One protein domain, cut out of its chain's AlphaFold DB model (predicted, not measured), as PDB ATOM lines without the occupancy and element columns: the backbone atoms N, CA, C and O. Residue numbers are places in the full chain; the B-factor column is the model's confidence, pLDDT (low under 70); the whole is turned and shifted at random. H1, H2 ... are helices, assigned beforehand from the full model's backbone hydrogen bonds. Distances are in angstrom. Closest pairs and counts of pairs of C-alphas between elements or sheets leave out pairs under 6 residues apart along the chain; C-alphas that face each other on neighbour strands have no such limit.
ATOM      1  N   GLU A   2     -48.582 -25.106 -49.900       56.19
ATOM      2  CA  GLU A   2     -47.186 -25.590 -49.999       56.19
ATOM      3  C   GLU A   2     -46.149 -24.463 -50.135       56.19
ATOM      4  O   GLU A   2     -45.095 -24.521 -49.515       56.19
ATOM      5  N   LYS A   3     -46.480 -23.370 -50.841       61.75
ATOM      6  CA  LYS A   3     -45.584 -22.210 -51.020       61.75
ATOM      7  C   LYS A   3     -45.308 -21.400 -49.737       61.75
ATOM      8  O   LYS A   3     -44.376 -20.607 -49.721       61.75
ATOM      9  N   TYR A   4     -46.116 -21.576 -48.689       62.84
ATOM     10  CA  TYR A   4     -46.070 -20.770 -47.458       62.84
ATOM     11  C   TYR A   4     -45.902 -21.608 -46.178       62.84
ATOM     12  O   TYR A   4     -45.757 -21.038 -45.103       62.84
ATOM     13  N   ASN A   5     -45.899 -22.943 -46.278       72.56
ATOM     14  CA  ASN A   5     -45.658 -23.860 -45.158       72.56
ATOM     15  C   ASN A   5     -44.398 -24.701 -45.403       72.56
ATOM     16  O   ASN A   5     -44.426 -25.927 -45.348       72.56
ATOM     17  N   THR A   6     -43.280 -24.033 -45.693       73.00
ATOM     18  CA  THR A   6     -41.983 -24.672 -45.987       73.00
ATOM     19  C   THR A   6     -41.416 -25.481 -44.814       73.00
ATOM     20  O   THR A   6     -40.499 -26.269 -45.002       73.00
ATOM     21  N   GLN A   7     -41.970 -25.308 -43.610       76.75
ATOM     22  CA  GLN A   7     -41.561 -25.990 -42.379       76.75
ATOM     23  C   GLN A   7     -42.523 -27.123 -41.963       76.75
ATOM     24  O   GLN A   7     -42.379 -27.651 -40.865       76.75
ATOM     25  N   ASN A   8     -43.507 -27.493 -42.803       76.12
ATOM     26  CA  ASN A   8     -44.517 -28.533 -42.527       76.12
ATOM     27  C   ASN A   8     -45.199 -28.401 -41.150       76.12
ATOM     28  O   ASN A   8     -45.534 -29.387 -40.493       76.12
ATOM     29  N   LYS A   9     -45.427 -27.164 -40.701       78.50
ATOM     30  CA  LYS A   9     -46.076 -26.877 -39.422       78.50
ATOM     31  C   LYS A   9     -47.546 -27.286 -39.476       78.50
ATOM     32  O   LYS A   9     -48.237 -27.035 -40.468       78.50
ATOM     33  N   THR A  10     -48.036 -27.904 -38.403       81.19
ATOM     34  CA  THR A  10     -49.459 -28.232 -38.261       81.19
ATOM     35  C   THR A  10     -50.284 -26.952 -38.115       81.19
ATOM     36  O   THR A  10     -49.796 -25.918 -37.654       81.19
ATOM     37  N   LYS A  11     -51.567 -27.008 -38.493       80.44
ATOM     38  CA  LYS A  11     -52.493 -25.867 -38.367       80.44
ATOM     39  C   LYS A  11     -52.553 -25.331 -36.931       80.44
ATOM     40  O   LYS A  11     -52.619 -24.121 -36.740       80.44
ATOM     41  N   GLU A  12     -52.497 -26.218 -35.940       80.69
ATOM     42  CA  GLU A  12     -52.452 -25.851 -34.519       80.69
ATOM     43  C   GLU A  12     -51.186 -25.065 -34.170       80.69
ATOM     44  O   GLU A  12     -51.272 -24.057 -33.472       80.69
ATOM     45  N   HIS A  13     -50.031 -25.453 -34.720       81.25
ATOM     46  CA  HIS A  13     -48.774 -24.739 -34.512       81.25
ATOM     47  C   HIS A  13     -48.788 -23.348 -35.159       81.25
ATOM     48  O   HIS A  13     -48.364 -22.379 -34.540       81.25
ATOM     49  N   LEU A  14     -49.346 -23.219 -36.366       82.31
ATOM     50  CA  LEU A  14     -49.504 -21.918 -37.025       82.31
ATOM     51  C   LEU A  14     -50.504 -21.013 -36.294       82.31
ATOM     52  O   LEU A  14     -50.296 -19.808 -36.223       82.31
ATOM     53  N   LEU A  15     -51.578 -21.575 -35.731       82.81
ATOM     54  CA  LEU A  15     -52.526 -20.825 -34.901       82.81
ATOM     55  C   LEU A  15     -51.892 -20.379 -33.581       82.81
ATOM     56  O   LEU A  15     -52.151 -19.263 -33.132       82.81
ATOM     57  N   TYR A  16     -51.049 -21.223 -32.982       85.38
ATOM     58  CA  TYR A  16     -50.266 -20.868 -31.806       85.38
ATOM     59  C   TYR A  16     -49.278 -19.740 -32.121       85.38
ATOM     60  O   TYR A  16     -49.308 -18.710 -31.452       85.38
ATOM     61  N   GLU A  17     -48.483 -19.873 -33.187       82.25
ATOM     62  CA  GLU A  17     -47.582 -18.811 -33.644       82.25
ATOM     63  C   GLU A  17     -48.345 -17.528 -33.962       82.25
ATOM     64  O   GLU A  17     -47.953 -16.468 -33.496       82.25
ATOM     65  N   ALA A  18     -49.473 -17.594 -34.673       82.44
ATOM     66  CA  ALA A  18     -50.284 -16.418 -34.970       82.44
ATOM     67  C   ALA A  18     -50.823 -15.746 -33.699       82.44
ATOM     68  O   ALA A  18     -50.863 -14.518 -33.631       82.44
ATOM     69  N   LYS A  19     -51.214 -16.524 -32.680       81.69
ATOM     70  CA  LYS A  19     -51.665 -15.991 -31.388       81.69
ATOM     71  C   LYS A  19     -50.526 -15.279 -30.658       81.69
ATOM     72  O   LYS A  19     -50.715 -14.144 -30.233       81.69
ATOM     73  N   ILE A  20     -49.349 -15.903 -30.595       81.56
ATOM     74  CA  ILE A  20     -48.146 -15.328 -29.977       81.56
ATOM     75  C   ILE A  20     -47.671 -14.087 -30.739       81.56
ATOM     76  O   ILE A  20     -47.399 -13.057 -30.134       81.56
ATOM     77  N   ILE A  21     -47.633 -14.133 -32.071       80.25
ATOM     78  CA  ILE A  21     -47.269 -12.991 -32.915       80.25
ATOM     79  C   ILE A  21     -48.271 -11.855 -32.710       80.25
ATOM     80  O   ILE A  21     -47.860 -10.710 -32.555       80.25
ATOM     81  N   LYS A  22     -49.577 -12.138 -32.647       75.69
ATOM     82  CA  LYS A  22     -50.609 -11.119 -32.403       75.69
ATOM     83  C   LYS A  22     -50.449 -10.449 -31.033       75.69
ATOM     84  O   LYS A  22     -50.703  -9.253 -30.913       75.69
ATOM     85  N   GLU A  23     -50.017 -11.204 -30.027       77.56
ATOM     86  CA  GLU A  23     -49.738 -10.702 -28.680       77.56
ATOM     87  C   GLU A  23     -48.448  -9.861 -28.646       77.56
ATOM     88  O   GLU A  23     -48.460  -8.732 -28.157       77.56
ATOM     89  N   LEU A  24     -47.367 -10.343 -29.272       77.12
ATOM     90  CA  LEU A  24     -46.068  -9.659 -29.348       77.12
ATOM     91  C   LEU A  24     -46.087  -8.389 -30.208       77.12
ATOM     92  O   LEU A  24     -45.397  -7.422 -29.902       77.12
ATOM     93  N   THR A  25     -46.866  -8.376 -31.287       72.94
ATOM     94  CA  THR A  25     -46.956  -7.228 -32.208       72.94
ATOM     95  C   THR A  25     -47.781  -6.069 -31.651       72.94
ATOM     96  O   THR A  25     -47.828  -5.019 -32.287       72.94
ATOM     97  N   MET A  26     -48.437  -6.239 -30.491       66.50
ATOM     98  CA  MET A  26     -49.327  -5.247 -29.866       66.50
ATOM     99  C   MET A  26     -50.251  -4.550 -30.877       66.50
ATOM    100  O   MET A  26     -50.487  -3.345 -30.808       66.50
ATOM    101  N   HIS A  27     -50.803  -5.312 -31.822       62.66
ATOM    102  CA  HIS A  27     -51.580  -4.778 -32.943       62.66
ATOM    103  C   HIS A  27     -52.823  -3.966 -32.510       62.66
ATOM    104  O   HIS A  27     -53.350  -3.171 -33.280       62.66
ATOM    105  N   HIS A  28     -53.273  -4.116 -31.258       63.97
ATOM    106  CA  HIS A  28     -54.358  -3.317 -30.680       63.97
ATOM    107  C   HIS A  28     -53.979  -1.850 -30.395       63.97
ATOM    108  O   HIS A  28     -54.871  -1.029 -30.219       63.97
ATOM    109  N   VAL A  29     -52.683  -1.518 -30.331       67.12
ATOM    110  CA  VAL A  29     -52.186  -0.155 -30.063       67.12
ATOM    111  C   VAL A  29     -51.849   0.582 -31.363       67.12
ATOM    112  O   VAL A  29     -51.942   1.806 -31.422       67.12
ATOM    113  N   ILE A  30     -51.450  -0.145 -32.413       64.25
ATOM    114  CA  ILE A  30     -51.071   0.421 -33.714       64.25
ATOM    115  C   ILE A  30     -51.623  -0.487 -34.823       64.25
ATOM    116  O   ILE A  30     -51.244  -1.656 -34.932       64.25
ATOM    117  N   GLU A  31     -52.512   0.052 -35.663       63.31
ATOM    118  CA  GLU A  31     -53.020  -0.657 -36.842       63.31
ATOM    119  C   GLU A  31     -51.868  -1.045 -37.785       63.31
ATOM    120  O   GLU A  31     -50.954  -0.265 -38.064       63.31
ATOM    121  N   ILE A  32     -51.909  -2.272 -38.303       62.47
ATOM    122  CA  ILE A  32     -50.979  -2.752 -39.323       62.47
ATOM    123  C   ILE A  32     -51.212  -1.890 -40.566       62.47
ATOM    124  O   ILE A  32     -52.305  -1.882 -41.124       62.47
ATOM    125  N   GLY A  33     -50.182  -1.145 -40.970       64.50
ATOM    126  CA  GLY A  33     -50.250  -0.177 -42.069       64.50
ATOM    127  C   GLY A  33     -50.223   1.292 -41.632       64.50
ATOM    128  O   GLY A  33     -50.035   2.158 -42.489       64.50
ATOM    129  N   LEU A  34     -50.320   1.597 -40.326       67.12
ATOM    130  CA  LEU A  34     -50.140   2.963 -39.816       67.12
ATOM    131  C   LEU A  34     -48.697   3.426 -40.031       67.12
ATOM    132  O   LEU A  34     -47.764   3.085 -39.302       67.12
ATOM    133  N   THR A  35     -48.532   4.233 -41.069       69.44
ATOM    134  CA  THR A  35     -47.245   4.744 -41.515       69.44
ATOM    135  C   THR A  35     -47.081   6.168 -40.998       69.44
ATOM    136  O   THR A  35     -47.752   7.086 -41.459       69.44
ATOM    137  N   ASN A  36     -46.203   6.374 -40.013       74.94
ATOM    138  CA  ASN A  36     -45.910   7.714 -39.502       74.94
ATOM    139  C   ASN A  36     -44.787   8.354 -40.330       74.94
ATOM    140  O   ASN A  36     -43.635   7.924 -40.262       74.94
ATOM    141  N   ILE A  37     -45.124   9.401 -41.086       75.69
ATOM    142  CA  ILE A  37     -44.195  10.123 -41.971       75.69
ATOM    143  C   ILE A  37     -42.993  10.682 -41.196       75.69
ATOM    144  O   ILE A  37     -41.867  10.620 -41.682       75.69
ATOM    145  N   GLY A  38     -43.199  11.154 -39.962       77.81
ATOM    146  CA  GLY A  38     -42.119  11.651 -39.107       77.81
ATOM    147  C   GLY A  38     -41.091  10.573 -38.756       77.81
ATOM    148  O   GLY A  38     -39.898  10.863 -38.713       77.81
ATOM    149  N   ARG A  39     -41.521   9.315 -38.582       78.50
ATOM    150  CA  ARG A  39     -40.605   8.185 -38.340       78.50
ATOM    151  C   ARG A  39     -39.791   7.838 -39.582       78.50
ATOM    152  O   ARG A  39     -38.591   7.628 -39.466       78.50
ATOM    153  N   TRP A  40     -40.418   7.814 -40.757       83.38
ATOM    154  CA  TRP A  40     -39.705   7.557 -42.012       83.38
ATOM    155  C   TRP A  40     -38.713   8.659 -42.354       83.38
ATOM    156  O   TRP A  40     -37.600   8.354 -42.770       83.38
ATOM    157  N   LYS A  41     -39.075   9.919 -42.095       82.69
ATOM    158  CA  LYS A  41     -38.154  11.047 -42.224       82.69
ATOM    159  C   LYS A  41     -36.967  10.915 -41.269       82.69
ATOM    160  O   LYS A  41     -35.832  11.017 -41.706       82.69
ATOM    161  N   HIS A  42     -37.213  10.573 -40.003       83.44
ATOM    162  CA  HIS A  42     -36.143  10.353 -39.028       83.44
ATOM    163  C   HIS A  42     -35.207   9.193 -39.409       83.44
ATOM    164  O   HIS A  42     -33.991   9.300 -39.256       83.44
ATOM    165  N   ILE A  43     -35.757   8.094 -39.935       83.31
ATOM    166  CA  ILE A  43     -34.959   6.984 -40.468       83.31
ATOM    167  C   ILE A  43     -34.131   7.472 -41.661       83.31
ATOM    168  O   ILE A  43     -32.920   7.279 -41.661       83.31
ATOM    169  N   ALA A  44     -34.740   8.153 -42.636       84.44
ATOM    170  CA  ALA A  44     -34.025   8.699 -43.789       84.44
ATOM    171  C   ALA A  44     -32.888   9.646 -43.361       84.44
ATOM    172  O   ALA A  44     -31.753   9.458 -43.793       84.44
ATOM    173  N   ASP A  45     -33.147  10.567 -42.431       84.69
ATOM    174  CA  ASP A  45     -32.147  11.483 -41.862       84.69
ATOM    175  C   ASP A  45     -30.997  10.736 -41.170       84.69
ATOM    176  O   ASP A  45     -29.837  11.137 -41.266       84.69
ATOM    177  N   THR A  46     -31.295   9.616 -40.509       85.62
ATOM    178  CA  THR A  46     -30.286   8.755 -39.873       85.62
ATOM    179  C   THR A  46     -29.415   8.046 -40.914       85.62
ATOM    180  O   THR A  46     -28.200   7.961 -40.770       85.62
ATOM    181  N   PHE A  47     -29.999   7.559 -42.008       84.69
ATOM    182  CA  PHE A  47     -29.222   6.969 -43.103       84.69
ATOM    183  C   PHE A  47     -28.367   8.015 -43.836       84.69
ATOM    184  O   PHE A  47     -27.247   7.707 -44.254       84.69
ATOM    185  N   VAL A  48     -28.853   9.254 -43.947       86.81
ATOM    186  CA  VAL A  48     -28.068  10.390 -44.450       86.81
ATOM    187  C   VAL A  48     -26.913  10.718 -43.499       86.81
ATOM    188  O   VAL A  48     -25.791  10.915 -43.963       86.81
ATOM    189  N   SER A  49     -27.133  10.714 -42.180       84.62
ATOM    190  CA  SER A  49     -26.076  11.008 -41.200       84.62
ATOM    191  C   SER A  49     -24.972   9.945 -41.158       84.62
ATOM    192  O   SER A  49     -23.815  10.281 -40.909       84.62
ATOM    193  N   PHE A  50     -25.286   8.689 -41.491       88.12
ATOM    194  CA  PHE A  50     -24.297   7.621 -41.690       88.12
ATOM    195  C   PHE A  50     -23.642   7.612 -43.083       88.12
ATOM    196  O   PHE A  50     -22.847   6.721 -43.380       88.12
ATOM    197  N   GLY A  51     -23.959   8.580 -43.951       83.25
ATOM    198  CA  GLY A  51     -23.392   8.688 -45.298       83.25
ATOM    199  C   GLY A  51     -23.885   7.620 -46.280       83.25
ATOM    200  O   GLY A  51     -23.289   7.440 -47.338       83.25
ATOM    201  N   MET A  52     -24.964   6.904 -45.947       84.56
ATOM    202  CA  MET A  52     -25.516   5.825 -46.775       84.56
ATOM    203  C   MET A  52     -26.498   6.332 -47.841       84.56
ATOM    204  O   MET A  52     -26.755   5.630 -48.817       84.56
ATOM    205  N   VAL A  53     -27.050   7.538 -47.670       83.50
ATOM    206  CA  VAL A  53     -28.013   8.172 -48.587       83.50
ATOM    207  C   VAL A  53     -27.644   9.646 -48.779       83.50
ATOM    208  O   VAL A  53     -27.124  10.285 -47.864       83.50
ATOM    209  N   LYS A  54     -27.883  10.199 -49.975       82.00
ATOM    210  CA  LYS A  54     -27.621  11.617 -50.255       82.00
ATOM    211  C   LYS A  54     -28.641  12.530 -49.544       82.00
ATOM    212  O   LYS A  54     -29.789  12.124 -49.373       82.00
ATOM    213  N   PRO A  55     -28.263  13.765 -49.155       78.56
ATOM    214  CA  PRO A  55     -29.155  14.668 -48.420       78.56
ATOM    215  C   PRO A  55     -30.387  15.150 -49.206       78.56
ATOM    216  O   PRO A  55     -31.338  15.627 -48.600       78.56
ATOM    217  N   ASP A  56     -30.385  15.042 -50.536       82.62
ATOM    218  CA  ASP A  56     -31.450  15.480 -51.450       82.62
ATOM    219  C   ASP A  56     -32.539  14.412 -51.667       82.62
ATOM    220  O   ASP A  56     -33.097  14.274 -52.757       82.62
ATOM    221  N   TYR A  57     -32.848  13.631 -50.629       79.50
ATOM    222  CA  TYR A  57     -33.842  12.567 -50.719       79.50
ATOM    223  C   TYR A  57     -35.273  13.131 -50.795       79.50
ATOM    224  O   TYR A  57     -35.624  14.088 -50.104       79.50
ATOM    225  N   ASN A  58     -36.126  12.502 -51.609       79.88
ATOM    226  CA  ASN A  58     -37.557  12.793 -51.667       79.88
ATOM    227  C   ASN A  58     -38.362  11.544 -51.268       79.88
ATOM    228  O   ASN A  58     -38.106  10.451 -51.770       79.88
ATOM    229  N   LEU A  59     -39.316  11.711 -50.347       75.69
ATOM    230  CA  LEU A  59     -40.230  10.658 -49.888       75.69
ATOM    231  C   LEU A  59     -41.586  10.684 -50.624       75.69
ATOM    232  O   LEU A  59     -42.463   9.869 -50.323       75.69
ATOM    233  N   ASP A  60     -41.767  11.592 -51.588       73.62
ATOM    234  CA  ASP A  60     -42.953  11.663 -52.439       73.62
ATOM    235  C   ASP A  60     -43.129  10.351 -53.224       73.62
ATOM    236  O   ASP A  60     -42.230   9.889 -53.923       73.62
ATOM    237  N   GLY A  61     -44.297   9.716 -53.083       71.50
ATOM    238  CA  GLY A  61     -44.609   8.422 -53.704       71.50
ATOM    239  C   GLY A  61     -44.090   7.184 -52.956       71.50
ATOM    240  O   GLY A  61     -44.528   6.079 -53.265       71.50
ATOM    241  N   PHE A  62     -43.221   7.340 -51.947       77.19
ATOM    242  CA  PHE A  62     -42.758   6.236 -51.089       77.19
ATOM    243  C   PHE A  62     -43.788   5.864 -50.011       77.19
ATOM    244  O   PHE A  62     -43.955   4.695 -49.664       77.19
ATOM    245  N   ILE A  63     -44.507   6.861 -49.487       72.19
ATOM    246  CA  ILE A  63     -45.579   6.660 -48.511       72.19
ATOM    247  C   ILE A  63     -46.904   6.489 -49.254       72.19
ATOM    248  O   ILE A  63     -47.325   7.375 -49.998       72.19
ATOM    249  N   TYR A  64     -47.579   5.358 -49.031       70.31
ATOM    250  CA  TYR A  64     -48.915   5.117 -49.573       70.31
ATOM    251  C   TYR A  64     -49.897   6.170 -49.038       70.31
ATOM    252  O   TYR A  64     -50.159   6.234 -47.837       70.31
ATOM    253  N   ASN A  65     -50.435   6.997 -49.935       67.88
ATOM    254  CA  ASN A  65     -51.469   7.971 -49.611       67.88
ATOM    255  C   ASN A  65     -52.848   7.376 -49.957       67.88
ATOM    256  O   ASN A  65     -53.109   7.143 -51.137       67.88
ATOM    257  N   PRO A  66     -53.741   7.146 -48.977       66.19
ATOM    258  CA  PRO A  66     -55.063   6.575 -49.232       66.19
ATOM    259  C   PRO A  66     -56.003   7.511 -50.014       66.19
ATOM    260  O   PRO A  66     -56.984   7.029 -50.565       66.19
ATOM    261  N   ASN A  67     -55.702   8.816 -50.093       67.94
ATOM    262  CA  ASN A  67     -56.441   9.809 -50.883       67.94
ATOM    263  C   ASN A  67     -55.456  10.686 -51.684       67.94
ATOM    264  O   ASN A  67     -55.147  11.808 -51.264       67.94
ATOM    265  N   PRO A  68     -54.914  10.204 -52.819       70.62
ATOM    266  CA  PRO A  68     -54.090  11.044 -53.681       70.62
ATOM    267  C   PRO A  68     -54.928  12.218 -54.228       70.62
ATOM    268  O   PRO A  68     -56.113  12.033 -54.517       70.62
TER     269      PRO A  68
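This is residues 2 to 68 of the 318 residues of the protein "PAS domain S-box protein" of Campylobacterales bacterium (UniProt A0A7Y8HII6). Two separate helices, H1 and then H2, are strung on an open, elongated chain, with H1 sticking out at one end and the tail after H2 folding back past H2. The printed part has 67 residues, under half of them, 27, in the two named helices; the class is all helix, with no named strand. It is extended, with a radius of gyration of the C-alphas of 18.2 A and spans of 49 by 27 by 23 A.

Find C-alpha 11 at (-52.493, -25.867, -38.367); from there H1, residues 11 to 24, runs 19.6 A. H2, residues 37 to 49, runs 18.2 A to C-alpha 49 at (-26.076, 11.008, -41.200).

H1 and H2 are apart, joined by a long link of 12 residues. Residues 15 to 32, of which 15 to 24 belong to H1, stand free. In H1 and H2 every O i to N i+4 pair is within hydrogen-bond range.

The C-alphas farthest apart, of Glu 12 and Asp 56, are 49.4 A apart. The printed part has no cut. Look for pLDDT under 70 at residues 2 to 4, 26 to 35 and 65 to 67.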